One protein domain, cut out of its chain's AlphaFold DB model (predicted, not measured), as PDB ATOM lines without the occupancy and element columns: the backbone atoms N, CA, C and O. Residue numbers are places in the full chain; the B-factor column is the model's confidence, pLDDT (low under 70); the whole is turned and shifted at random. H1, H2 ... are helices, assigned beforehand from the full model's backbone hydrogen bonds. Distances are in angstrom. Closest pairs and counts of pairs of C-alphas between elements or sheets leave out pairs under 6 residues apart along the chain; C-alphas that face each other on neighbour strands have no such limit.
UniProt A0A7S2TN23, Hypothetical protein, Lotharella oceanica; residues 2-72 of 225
ATOM      1  N   LEU A   2     225.990 169.716 179.408       89.31
ATOM      2  CA  LEU A   2     225.088 169.145 180.429       89.31
ATOM      3  C   LEU A   2     223.664 168.892 179.911       89.31
ATOM      4  O   LEU A   2     223.137 167.809 180.112       89.31
ATOM      5  N   GLN A   3     223.072 169.844 179.184       88.62
ATOM      6  CA  GLN A   3     221.764 169.640 178.547       88.62
ATOM      7  C   GLN A   3     221.780 168.469 177.549       88.62
ATOM      8  O   GLN A   3     220.877 167.645 177.543       88.62
ATOM      9  N   LEU A   4     222.859 168.340 176.778       87.62
ATOM     10  CA  LEU A   4     223.048 167.246 175.826       87.62
ATOM     11  C   LEU A   4     223.148 165.878 176.529       87.62
ATOM     12  O   LEU A   4     222.559 164.908 176.065       87.62
ATOM     13  N   GLN A   5     223.806 165.823 177.695       87.38
ATOM     14  CA  GLN A   5     223.835 164.641 178.566       87.38
ATOM     15  C   GLN A   5     222.439 164.282 179.095       87.38
ATOM     16  O   GLN A   5     222.112 163.109 179.231       87.38
ATOM     17  N   VAL A   6     221.603 165.281 179.387       87.19
ATOM     18  CA  VAL A   6     220.226 165.063 179.856       87.19
ATOM     19  C   VAL A   6     219.325 164.533 178.743       87.19
ATOM     20  O   VAL A   6     218.500 163.664 179.008       87.19
ATOM     21  N   GLU A   7     219.473 165.043 177.522       85.81
ATOM     22  CA  GLU A   7     218.618 164.679 176.387       85.81
ATOM     23  C   GLU A   7     219.012 163.346 175.741       85.81
ATOM     24  O   GLU A   7     218.137 162.579 175.352       85.81
ATOM     25  N   ARG A   8     220.317 163.066 175.617       81.44
ATOM     26  CA  ARG A   8     220.829 161.912 174.852       81.44
ATOM     27  C   ARG A   8     221.578 160.882 175.695       81.44
ATOM     28  O   ARG A   8     221.977 159.851 175.170       81.44
ATOM     29  N   GLY A   9     221.794 161.148 176.985       72.69
ATOM     30  CA  GLY A   9     222.520 160.244 177.885       72.69
ATOM     31  C   GLY A   9     224.027 160.157 177.628       72.69
ATOM     32  O   GLY A   9     224.708 159.381 178.291       72.69
ATOM     33  N   GLY A  10     224.559 160.934 176.685       68.81
ATOM     34  CA  GLY A  10     225.950 160.829 176.270       68.81
ATOM     35  C   GLY A  10     226.140 161.154 174.803       68.81
ATOM     36  O   GLY A  10     225.192 161.285 174.030       68.81
ATOM     37  N   VAL A  11     227.407 161.326 174.438       67.94
ATOM     38  CA  VAL A  11     227.833 161.647 173.076       67.94
ATOM     39  C   VAL A  11     229.160 160.940 172.788       67.94
ATOM     40  O   VAL A  11     230.123 161.553 172.324       67.94
ATOM     41  N   ALA A  12     229.236 159.654 173.138       62.28
ATOM     42  CA  ALA A  12     230.448 158.856 172.957       62.28
ATOM     43  C   ALA A  12     230.914 158.880 171.485       62.28
ATOM     44  O   ALA A  12     232.096 159.110 171.221       62.28
ATOM     45  N   ASP A  13     229.962 158.838 170.542       65.12
ATOM     46  CA  ASP A  13     230.236 158.639 169.111       65.12
ATOM     47  C   ASP A  13     229.834 159.806 168.188       65.12
ATOM     48  O   ASP A  13     229.796 159.637 166.965       65.12
ATOM     49  N   ALA A  14     229.519 161.005 168.705       68.25
ATOM     50  CA  ALA A  14     229.145 162.091 167.790       68.25
ATOM     51  C   ALA A  14     230.319 162.558 166.937       68.25
ATOM     52  O   ALA A  14     231.395 162.914 167.430       68.25
ATOM     53  N   LYS A  15     230.035 162.644 165.639       71.75
ATOM     54  CA  LYS A  15     230.897 163.263 164.643       71.75
ATOM     55  C   LYS A  15     230.689 164.785 164.641       71.75
ATOM     56  O   LYS A  15     229.576 165.243 164.928       71.75
ATOM     57  N   PRO A  16     231.725 165.570 164.295       69.00
ATOM     58  CA  PRO A  16     231.562 166.990 163.980       69.00
ATOM     59  C   PRO A  16     230.461 167.180 162.922       69.00
ATOM     60  O   PRO A  16     230.410 166.414 161.961       69.00
ATOM     61  N   GLY A  17     229.572 168.153 163.114       71.44
ATOM     62  CA  GLY A  17     228.423 168.428 162.249       71.44
ATOM     63  C   GLY A  17     227.099 167.802 162.704       71.44
ATOM     64  O   GLY A  17     226.040 168.226 162.253       71.44
ATOM     65  N   SER A  18     227.123 166.820 163.609       75.88
ATOM     66  CA  SER A  18     225.912 166.103 164.052       75.88
ATOM     67  C   SER A  18     225.000 166.902 164.988       75.88
ATOM     68  O   SER A  18     223.867 166.486 165.235       75.88
ATOM     69  N   LEU A  19     225.478 168.023 165.535       77.94
ATOM     70  CA  LEU A  19     224.701 168.878 166.430       77.94
ATOM     71  C   LEU A  19     224.224 170.166 165.754       77.94
ATOM     72  O   LEU A  19     223.458 170.892 166.379       77.94
ATOM     73  N   LEU A  20     224.639 170.462 164.515       73.56
ATOM     74  CA  LEU A  20     224.343 171.739 163.849       73.56
ATOM     75  C   LEU A  20     222.840 172.045 163.783       73.56
ATOM     76  O   LEU A  20     222.440 173.165 164.101       73.56
ATOM     77  N   ASP A  21     222.016 171.039 163.491       74.62
ATOM     78  CA  ASP A  21     220.558 171.190 163.406       74.62
ATOM     79  C   ASP A  21     219.902 171.459 164.776       74.62
ATOM     80  O   ASP A  21     218.877 172.136 164.869       74.62
ATOM     81  N   ASP A  22     220.519 170.988 165.865       79.06
ATOM     82  CA  ASP A  22     219.988 171.074 167.232       79.06
ATOM     83  C   ASP A  22     220.700 172.116 168.115       79.06
ATOM     84  O   ASP A  22     220.290 172.341 169.256       79.06
ATOM     85  N   ILE A  23     221.741 172.802 167.623       81.31
ATOM     86  CA  ILE A  23     222.483 173.813 168.402       81.31
ATOM     87  C   ILE A  23     221.550 174.909 168.930       81.31
ATOM     88  O   ILE A  23     221.720 175.367 170.062       81.31
ATOM     89  N   SER A  24     220.530 175.274 168.150       80.12
ATOM     90  CA  SER A  24     219.512 176.260 168.532       80.12
ATOM     91  C   SER A  24     218.705 175.865 169.778       80.12
ATOM     92  O   SER A  24     218.170 176.736 170.462       80.12
ATOM     93  N   ARG A  25     218.631 174.567 170.106       83.50
ATOM     94  CA  ARG A  25     217.976 174.050 171.320       83.50
ATOM     95  C   ARG A  25     218.906 174.025 172.528       83.50
ATOM     96  O   ARG A  25     218.436 174.101 173.661       83.50
ATOM     97  N   LEU A  26     220.213 173.906 172.294       83.38
ATOM     98  CA  LEU A  26     221.234 173.773 173.336       83.38
ATOM     99  C   LEU A  26     221.779 175.121 173.825       83.38
ATOM    100  O   LEU A  26     222.425 175.178 174.874       83.38
ATOM    101  N   ILE A  27     221.604 176.185 173.039       86.62
ATOM    102  CA  ILE A  27     222.225 177.491 173.270       86.62
ATOM    103  C   ILE A  27     221.192 178.591 173.013       86.62
ATOM    104  O   ILE A  27     220.442 178.505 172.042       86.62
ATOM    105  N   PRO A  28     221.158 179.656 173.835       85.06
ATOM    106  CA  PRO A  28     220.342 180.828 173.547       85.06
ATOM    107  C   PRO A  28     220.658 181.412 172.168       85.06
ATOM    108  O   PRO A  28     221.825 181.532 171.800       85.06
ATOM    109  N   ALA A  29     219.628 181.858 171.445       83.06
ATOM    110  CA  ALA A  29     219.771 182.410 170.095       83.06
ATOM    111  C   ALA A  29     220.795 183.558 170.002       83.06
ATOM    112  O   ALA A  29     221.499 183.672 169.007       83.06
ATOM    113  N   SER A  30     220.931 184.369 171.056       80.31
ATOM    114  CA  SER A  30     221.902 185.472 171.119       80.31
ATOM    115  C   SER A  30     223.367 185.028 171.183       80.31
ATOM    116  O   SER A  30     224.253 185.827 170.905       80.31
ATOM    117  N   ALA A  31     223.638 183.779 171.567       83.00
ATOM    118  CA  ALA A  31     224.986 183.234 171.705       83.00
ATOM    119  C   ALA A  31     225.379 182.301 170.546       83.00
ATOM    120  O   ALA A  31     226.483 181.753 170.557       83.00
ATOM    121  N   VAL A  32     224.499 182.116 169.554       85.88
ATOM    122  CA  VAL A  32     224.800 181.348 168.342       85.88
ATOM    123  C   VAL A  32     225.596 182.241 167.382       85.88
ATOM    124  O   VAL A  32     225.077 183.268 166.942       85.88
ATOM    125  N   PRO A  33     226.854 181.896 167.048       84.00
ATOM    126  CA  PRO A  33     227.639 182.675 166.098       84.00
ATOM    127  C   PRO A  33     227.033 182.601 164.694       84.00
ATOM    128  O   PRO A  33     226.672 181.518 164.240       84.00
ATOM    129  N   SER A  34     226.997 183.729 163.983       83.75
ATOM    130  CA  SER A  34     226.629 183.756 162.560       83.75
ATOM    131  C   SER A  34     227.713 183.144 161.664       83.75
ATOM    132  O   SER A  34     227.410 182.617 160.599       83.75
ATOM    133  N   ASP A  35     228.976 183.186 162.105       87.81
ATOM    134  CA  ASP A  35     230.113 182.660 161.349       87.81
ATOM    135  C   ASP A  35     230.189 181.130 161.455       87.81
ATOM    136  O   ASP A  35     230.343 180.581 162.554       87.81
ATOM    137  N   ALA A  36     230.187 180.443 160.309       84.56
ATOM    138  CA  ALA A  36     230.239 178.981 160.235       84.56
ATOM    139  C   ALA A  36     231.464 178.380 160.956       84.56
ATOM    140  O   ALA A  36     231.349 177.378 161.660       84.56
ATOM    141  N   GLU A  37     232.632 179.024 160.867       86.44
ATOM    142  CA  GLU A  37     233.841 178.558 161.560       86.44
ATOM    143  C   GLU A  37     233.726 178.643 163.086       86.44
ATOM    144  O   GLU A  37     234.180 177.753 163.811       86.44
ATOM    145  N   LYS A  38     233.127 179.725 163.603       87.00
ATOM    146  CA  LYS A  38     232.921 179.898 165.047       87.00
ATOM    147  C   LYS A  38     231.880 178.911 165.557       87.00
ATOM    148  O   LYS A  38     232.049 178.384 166.656       87.00
ATOM    149  N   LEU A  39     230.854 178.635 164.754       86.69
ATOM    150  CA  LEU A  39     229.839 177.632 165.046       86.69
ATOM    151  C   LEU A  39     230.455 176.229 165.147       86.69
ATOM    152  O   LEU A  39     230.269 175.563 166.163       86.69
ATOM    153  N   ALA A  40     231.276 175.827 164.171       86.19
ATOM    154  CA  ALA A  40     231.975 174.540 164.187       86.19
ATOM    155  C   ALA A  40     232.926 174.402 165.394       86.19
ATOM    156  O   ALA A  40     232.951 173.375 166.074       86.19
ATOM    157  N   LYS A  41     233.673 175.465 165.734       88.56
ATOM    158  CA  LYS A  41     234.522 175.493 166.942       88.56
ATOM    159  C   LYS A  41     233.700 175.346 168.221       88.56
ATOM    160  O   LYS A  41     234.118 174.668 169.159       88.56
ATOM    161  N   LEU A  42     232.546 176.001 168.289       87.62
ATOM    162  CA  LEU A  42     231.647 175.928 169.432       87.62
ATOM    163  C   LEU A  42     231.020 174.529 169.569       87.62
ATOM    164  O   LEU A  42     230.984 174.000 170.681       87.62
ATOM    165  N   GLU A  43     230.627 173.901 168.462       87.69
ATOM    166  CA  GLU A  43     230.159 172.514 168.430       87.69
ATOM    167  C   GLU A  43     231.232 171.557 168.968       87.69
ATOM    168  O   GLU A  43     230.978 170.804 169.912       87.69
ATOM    169  N   ALA A  44     232.458 171.646 168.446       87.50
ATOM    170  CA  ALA A  44     233.575 170.818 168.891       87.50
ATOM    171  C   ALA A  44     233.833 170.961 170.403       87.50
ATOM    172  O   ALA A  44     234.037 169.965 171.099       87.50
ATOM    173  N   ARG A  45     233.738 172.185 170.947       88.88
ATOM    174  CA  ARG A  45     233.850 172.441 172.397       88.88
ATOM    175  C   ARG A  45     232.719 171.802 173.201       88.88
ATOM    176  O   ARG A  45     232.943 171.391 174.339       88.88
ATOM    177  N   ILE A  46     231.501 171.758 172.661       88.50
ATOM    178  CA  ILE A  46     230.359 171.111 173.319       88.50
ATOM    179  C   ILE A  46     230.552 169.598 173.352       88.50
ATOM    180  O   ILE A  46     230.337 169.010 174.414       88.50
ATOM    181  N   ILE A  47     230.975 168.997 172.237       86.75
ATOM    182  CA  ILE A  47     231.247 167.558 172.129       86.75
ATOM    183  C   ILE A  47     232.375 167.163 173.086       86.75
ATOM    184  O   ILE A  47     232.186 166.258 173.895       86.75
ATOM    185  N   ASP A  48     233.501 167.882 173.074       88.62
ATOM    186  CA  ASP A  48     234.629 167.635 173.985       88.62
ATOM    187  C   ASP A  48     234.194 167.701 175.457       88.62
ATOM    188  O   ASP A  48     234.430 166.775 176.234       88.62
ATOM    189  N   LYS A  49     233.450 168.748 175.841       89.19
ATOM    190  CA  LYS A  49     232.890 168.836 177.196       89.19
ATOM    191  C   LYS A  49     231.906 167.712 177.506       89.19
ATOM    192  O   LYS A  49     231.817 167.331 178.664       89.19
ATOM    193  N   SER A  50     231.156 167.211 176.526       86.62
ATOM    194  CA  SER A  50     230.217 166.106 176.733       86.62
ATOM    195  C   SER A  50     230.936 164.782 176.967       86.62
ATOM    196  O   SER A  50     230.530 164.038 177.847       86.62
ATOM    197  N   LYS A  51     232.038 164.519 176.254       86.31
ATOM    198  CA  LYS A  51     232.878 163.327 176.467       86.31
ATOM    199  C   LYS A  51     233.479 163.291 177.871       86.31
ATOM    200  O   LYS A  51     233.548 162.244 178.494       86.31
ATOM    201  N   ARG A  52     233.836 164.452 178.428       86.56
ATOM    202  CA  ARG A  52     234.305 164.568 179.826       86.56
ATOM    203  C   ARG A  52     233.213 164.318 180.873       86.56
ATOM    204  O   ARG A  52     233.522 164.231 182.057       86.56
ATOM    205  N   LEU A  53     231.948 164.287 180.457       84.75
ATOM    206  CA  LEU A  53     230.795 163.991 181.308       84.75
ATOM    207  C   LEU A  53     230.323 162.540 181.134       84.75
ATOM    208  O   LEU A  53     229.260 162.196 181.650       84.75
ATOM    209  N   ASP A  54     231.088 161.708 180.422       79.50
ATOM    210  CA  ASP A  54     230.757 160.304 180.211       79.50
ATOM    211  C   ASP A  54     230.661 159.543 181.546       79.50
ATOM    212  O   ASP A  54     231.374 159.836 182.510       79.50
ATOM    213  N   GLY A  55     229.692 158.633 181.638       81.12
ATOM    214  CA  GLY A  55     229.316 157.957 182.886       81.12
ATOM    215  C   GLY A  55     228.480 158.790 183.873       81.12
ATOM    216  O   GLY A  55     228.045 158.265 184.900       81.12
ATOM    217  N   MET A  56     228.192 160.069 183.590       86.94
ATOM    218  CA  MET A  56     227.285 160.870 184.418       86.94
ATOM    219  C   MET A  56     225.825 160.501 184.159       86.94
ATOM    220  O   MET A  56     225.329 160.584 183.033       86.94
ATOM    221  N   THR A  57     225.094 160.177 185.226       89.50
ATOM    222  CA  THR A  57     223.657 159.896 185.111       89.50
ATOM    223  C   THR A  57     222.866 161.153 184.740       89.50
ATOM    224  O   THR A  57     223.233 162.276 185.100       89.50
ATOM    225  N   VAL A  58     221.713 160.971 184.092       89.44
ATOM    226  CA  VAL A  58     220.803 162.072 183.724       89.44
ATOM    227  C   VAL A  58     220.431 162.934 184.940       89.44
ATOM    228  O   VAL A  58     220.402 164.160 184.845       89.44
ATOM    229  N   ASN A  59     220.197 162.322 186.105       90.44
ATOM    230  CA  ASN A  59     219.852 163.058 187.326       90.44
ATOM    231  C   ASN A  59     221.024 163.899 187.846       90.44
ATOM    232  O   ASN A  59     220.833 165.064 188.184       90.44
ATOM    233  N   GLN A  60     222.243 163.354 187.848       91.56
ATOM    234  CA  GLN A  60     223.439 164.119 188.216       91.56
ATOM    235  C   GLN A  60     223.683 165.283 187.248       91.56
ATOM    236  O   GLN A  60     224.034 166.380 187.685       91.56
ATOM    237  N   ALA A  61     223.439 165.073 185.950       91.31
ATOM    238  CA  ALA A  61     223.546 166.120 184.943       91.31
ATOM    239  C   ALA A  61     222.515 167.239 185.166       91.31
ATOM    240  O   ALA A  61     222.883 168.414 185.120       91.31
ATOM    241  N   LYS A  62     221.257 166.896 185.491       92.38
ATOM    242  CA  LYS A  62     220.210 167.869 185.860       92.38
ATOM    243  C   LYS A  62     220.597 168.684 187.093       92.38
ATOM    244  O   LYS A  62     220.509 169.908 187.058       92.38
ATOM    245  N   VAL A  63     221.060 168.026 188.159       93.31
ATOM    246  CA  VAL A  63     221.484 168.713 189.392       93.31
ATOM    247  C   VAL A  63     222.641 169.662 189.102       93.31
ATOM    248  O   VAL A  63     222.544 170.841 189.423       93.31
ATOM    249  N   ARG A  64     223.694 169.202 188.410       92.81
ATOM    250  CA  ARG A  64     224.823 170.070 188.043       92.81
ATOM    251  C   ARG A  64     224.398 171.238 187.163       92.81
ATOM    252  O   ARG A  64     224.901 172.340 187.348       92.81
ATOM    253  N   TYR A  65     223.488 171.015 186.216       91.50
ATOM    254  CA  TYR A  65     222.953 172.084 185.377       91.50
ATOM    255  C   TYR A  65     222.267 173.167 186.219       91.50
ATOM    256  O   TYR A  65     222.548 174.350 186.036       91.50
ATOM    257  N   LEU A  66     221.433 172.766 187.183       91.88
ATOM    258  CA  LEU A  66     220.783 173.696 188.105       91.88
ATOM    259  C   LEU A  66     221.792 174.416 189.004       91.88
ATOM    260  O   LEU A  66     221.675 175.626 189.159       91.88
ATOM    261  N   SER A  67     222.816 173.723 189.509       91.62
ATOM    262  CA  SER A  67     223.879 174.343 190.311       91.62
ATOM    263  C   SER A  67     224.659 175.406 189.530       91.62
ATOM    264  O   SER A  67     224.987 176.450 190.079       91.62
ATOM    265  N   TYR A  68     224.925 175.191 188.234       89.38
ATOM    266  CA  TYR A  68     225.514 176.236 187.387       89.38
ATOM    267  C   TYR A  68     224.569 177.424 187.196       89.38
ATOM    268  O   TYR A  68     225.019 178.568 187.174       89.38
ATOM    269  N   GLY A  69     223.269 177.156 187.054       86.88
ATOM    270  CA  GLY A  69     222.247 178.192 186.954       86.88
ATOM    271  C   GLY A  69     222.152 179.042 188.219       86.88
ATOM    272  O   GLY A  69     222.086 180.260 188.108       86.88
ATOM    273  N   GLU A  70     222.198 178.419 189.397       87.44
ATOM    274  CA  GLU A  70     222.088 179.072 190.709       87.44
ATOM    275  C   GLU A  70     223.191 180.107 190.965       87.44
ATOM    276  O   GLU A  70     222.935 181.139 191.581       87.44
ATOM    277  N   LEU A  71     224.396 179.885 190.429       86.31
ATOM    278  CA  LEU A  71     225.500 180.849 190.506       86.31
ATOM    279  C   LEU A  71     225.219 182.146 189.733       86.31
ATOM    280  O   LEU A  71     225.890 183.156 189.953       86.31
ATOM    281  N   SER A  72     224.253 182.137 188.810       83.88
ATOM    282  CA  SER A  72     223.891 183.332 188.059       83.88
ATOM    283  C   SER A  72     223.194 184.345 188.971       83.88
ATOM    284  O   SER A  72     222.177 184.021 189.588       83.88
TER     285      SER A  72
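Overview. This is residues 2 to 72 of the 225 residues of the protein "Hypothetical protein" of Lotharella oceanica (UniProt A0A7S2TN23). The longest helix, H3, and the helix H4 form the two sides of an open V, with the short helix H1 in the corner between them, side by side with H4. The four-residue helix H2 sits near both H1 and H3, and a long unnamed stretch, residues 9 to 22, loops from H1 to H2. The printed part has 71 residues with four named helices, in the order H1, H2, H3, H4, and no named strand; its class is all helix. The whole is compact, with a radius of gyration of the C-alphas of 12.4 A, and flat, spanning 33 by 30 by 16 A.

Along the chain. H3 is the longest helix, residues 36 to 51, 22.7 A from first to last C-alpha; it begins at C-alpha 36 at (230.239, 178.981, 160.235) and ends at C-alpha 51 at (232.878, 163.327, 176.467). H4, residues 58 to 70, is 18.4 A long and ends at C-alpha 70 at (222.088, 179.072, 190.709). H1, residues 2 to 8, is 10.1 A long and begins at C-alpha 2 at (225.088, 169.145, 180.429). H2, residues 23 to 26, is 5.1 A long.

Arrangement. H3 and H1 only just touch, with 3 pairs of C-alphas within 8 A, and H3 does so with residue 50 alone. Their closest C-alphas are those of Gln 5 and Ser 50, 6.8 A apart, and their lines are about perpendicular, at 81 degrees. H1 touches H4 with 13 pairs of C-alphas within 8 A, the closest being those of Val 6 and Val 58, 4.9 A apart. These two helices run opposite ways at a shallow tilt of 29 degrees. H2 is close to H3 but not clearly touching it, with the closest C-alphas, those of Ile 23 and Glu 43, 7.8 A apart. H2 is also close to H1 but not clearly touching it, with the closest C-alphas, those of Gln 3 and Leu 26, 6.7 A apart. H4 is apart from both H2 and H3. In H1, H3 and H4 every O i to N i+4 pair is within hydrogen-bond range; H2 is too short for such a pair, and its one O i to N i+3 pair is within range.

Size, cuts and confidence. The two C-alphas farthest apart are those of Asp 35 and Asn 59, at 34.1 A. The link from H1 to H2, 14 residues, is long; those from H2 to H3 and from H3 to H4 are short. The printed part has no cut. The mean pLDDT of the printed part is 83.8, and the model's confidence is under 70 at residues 10 to 14 and at residue 16.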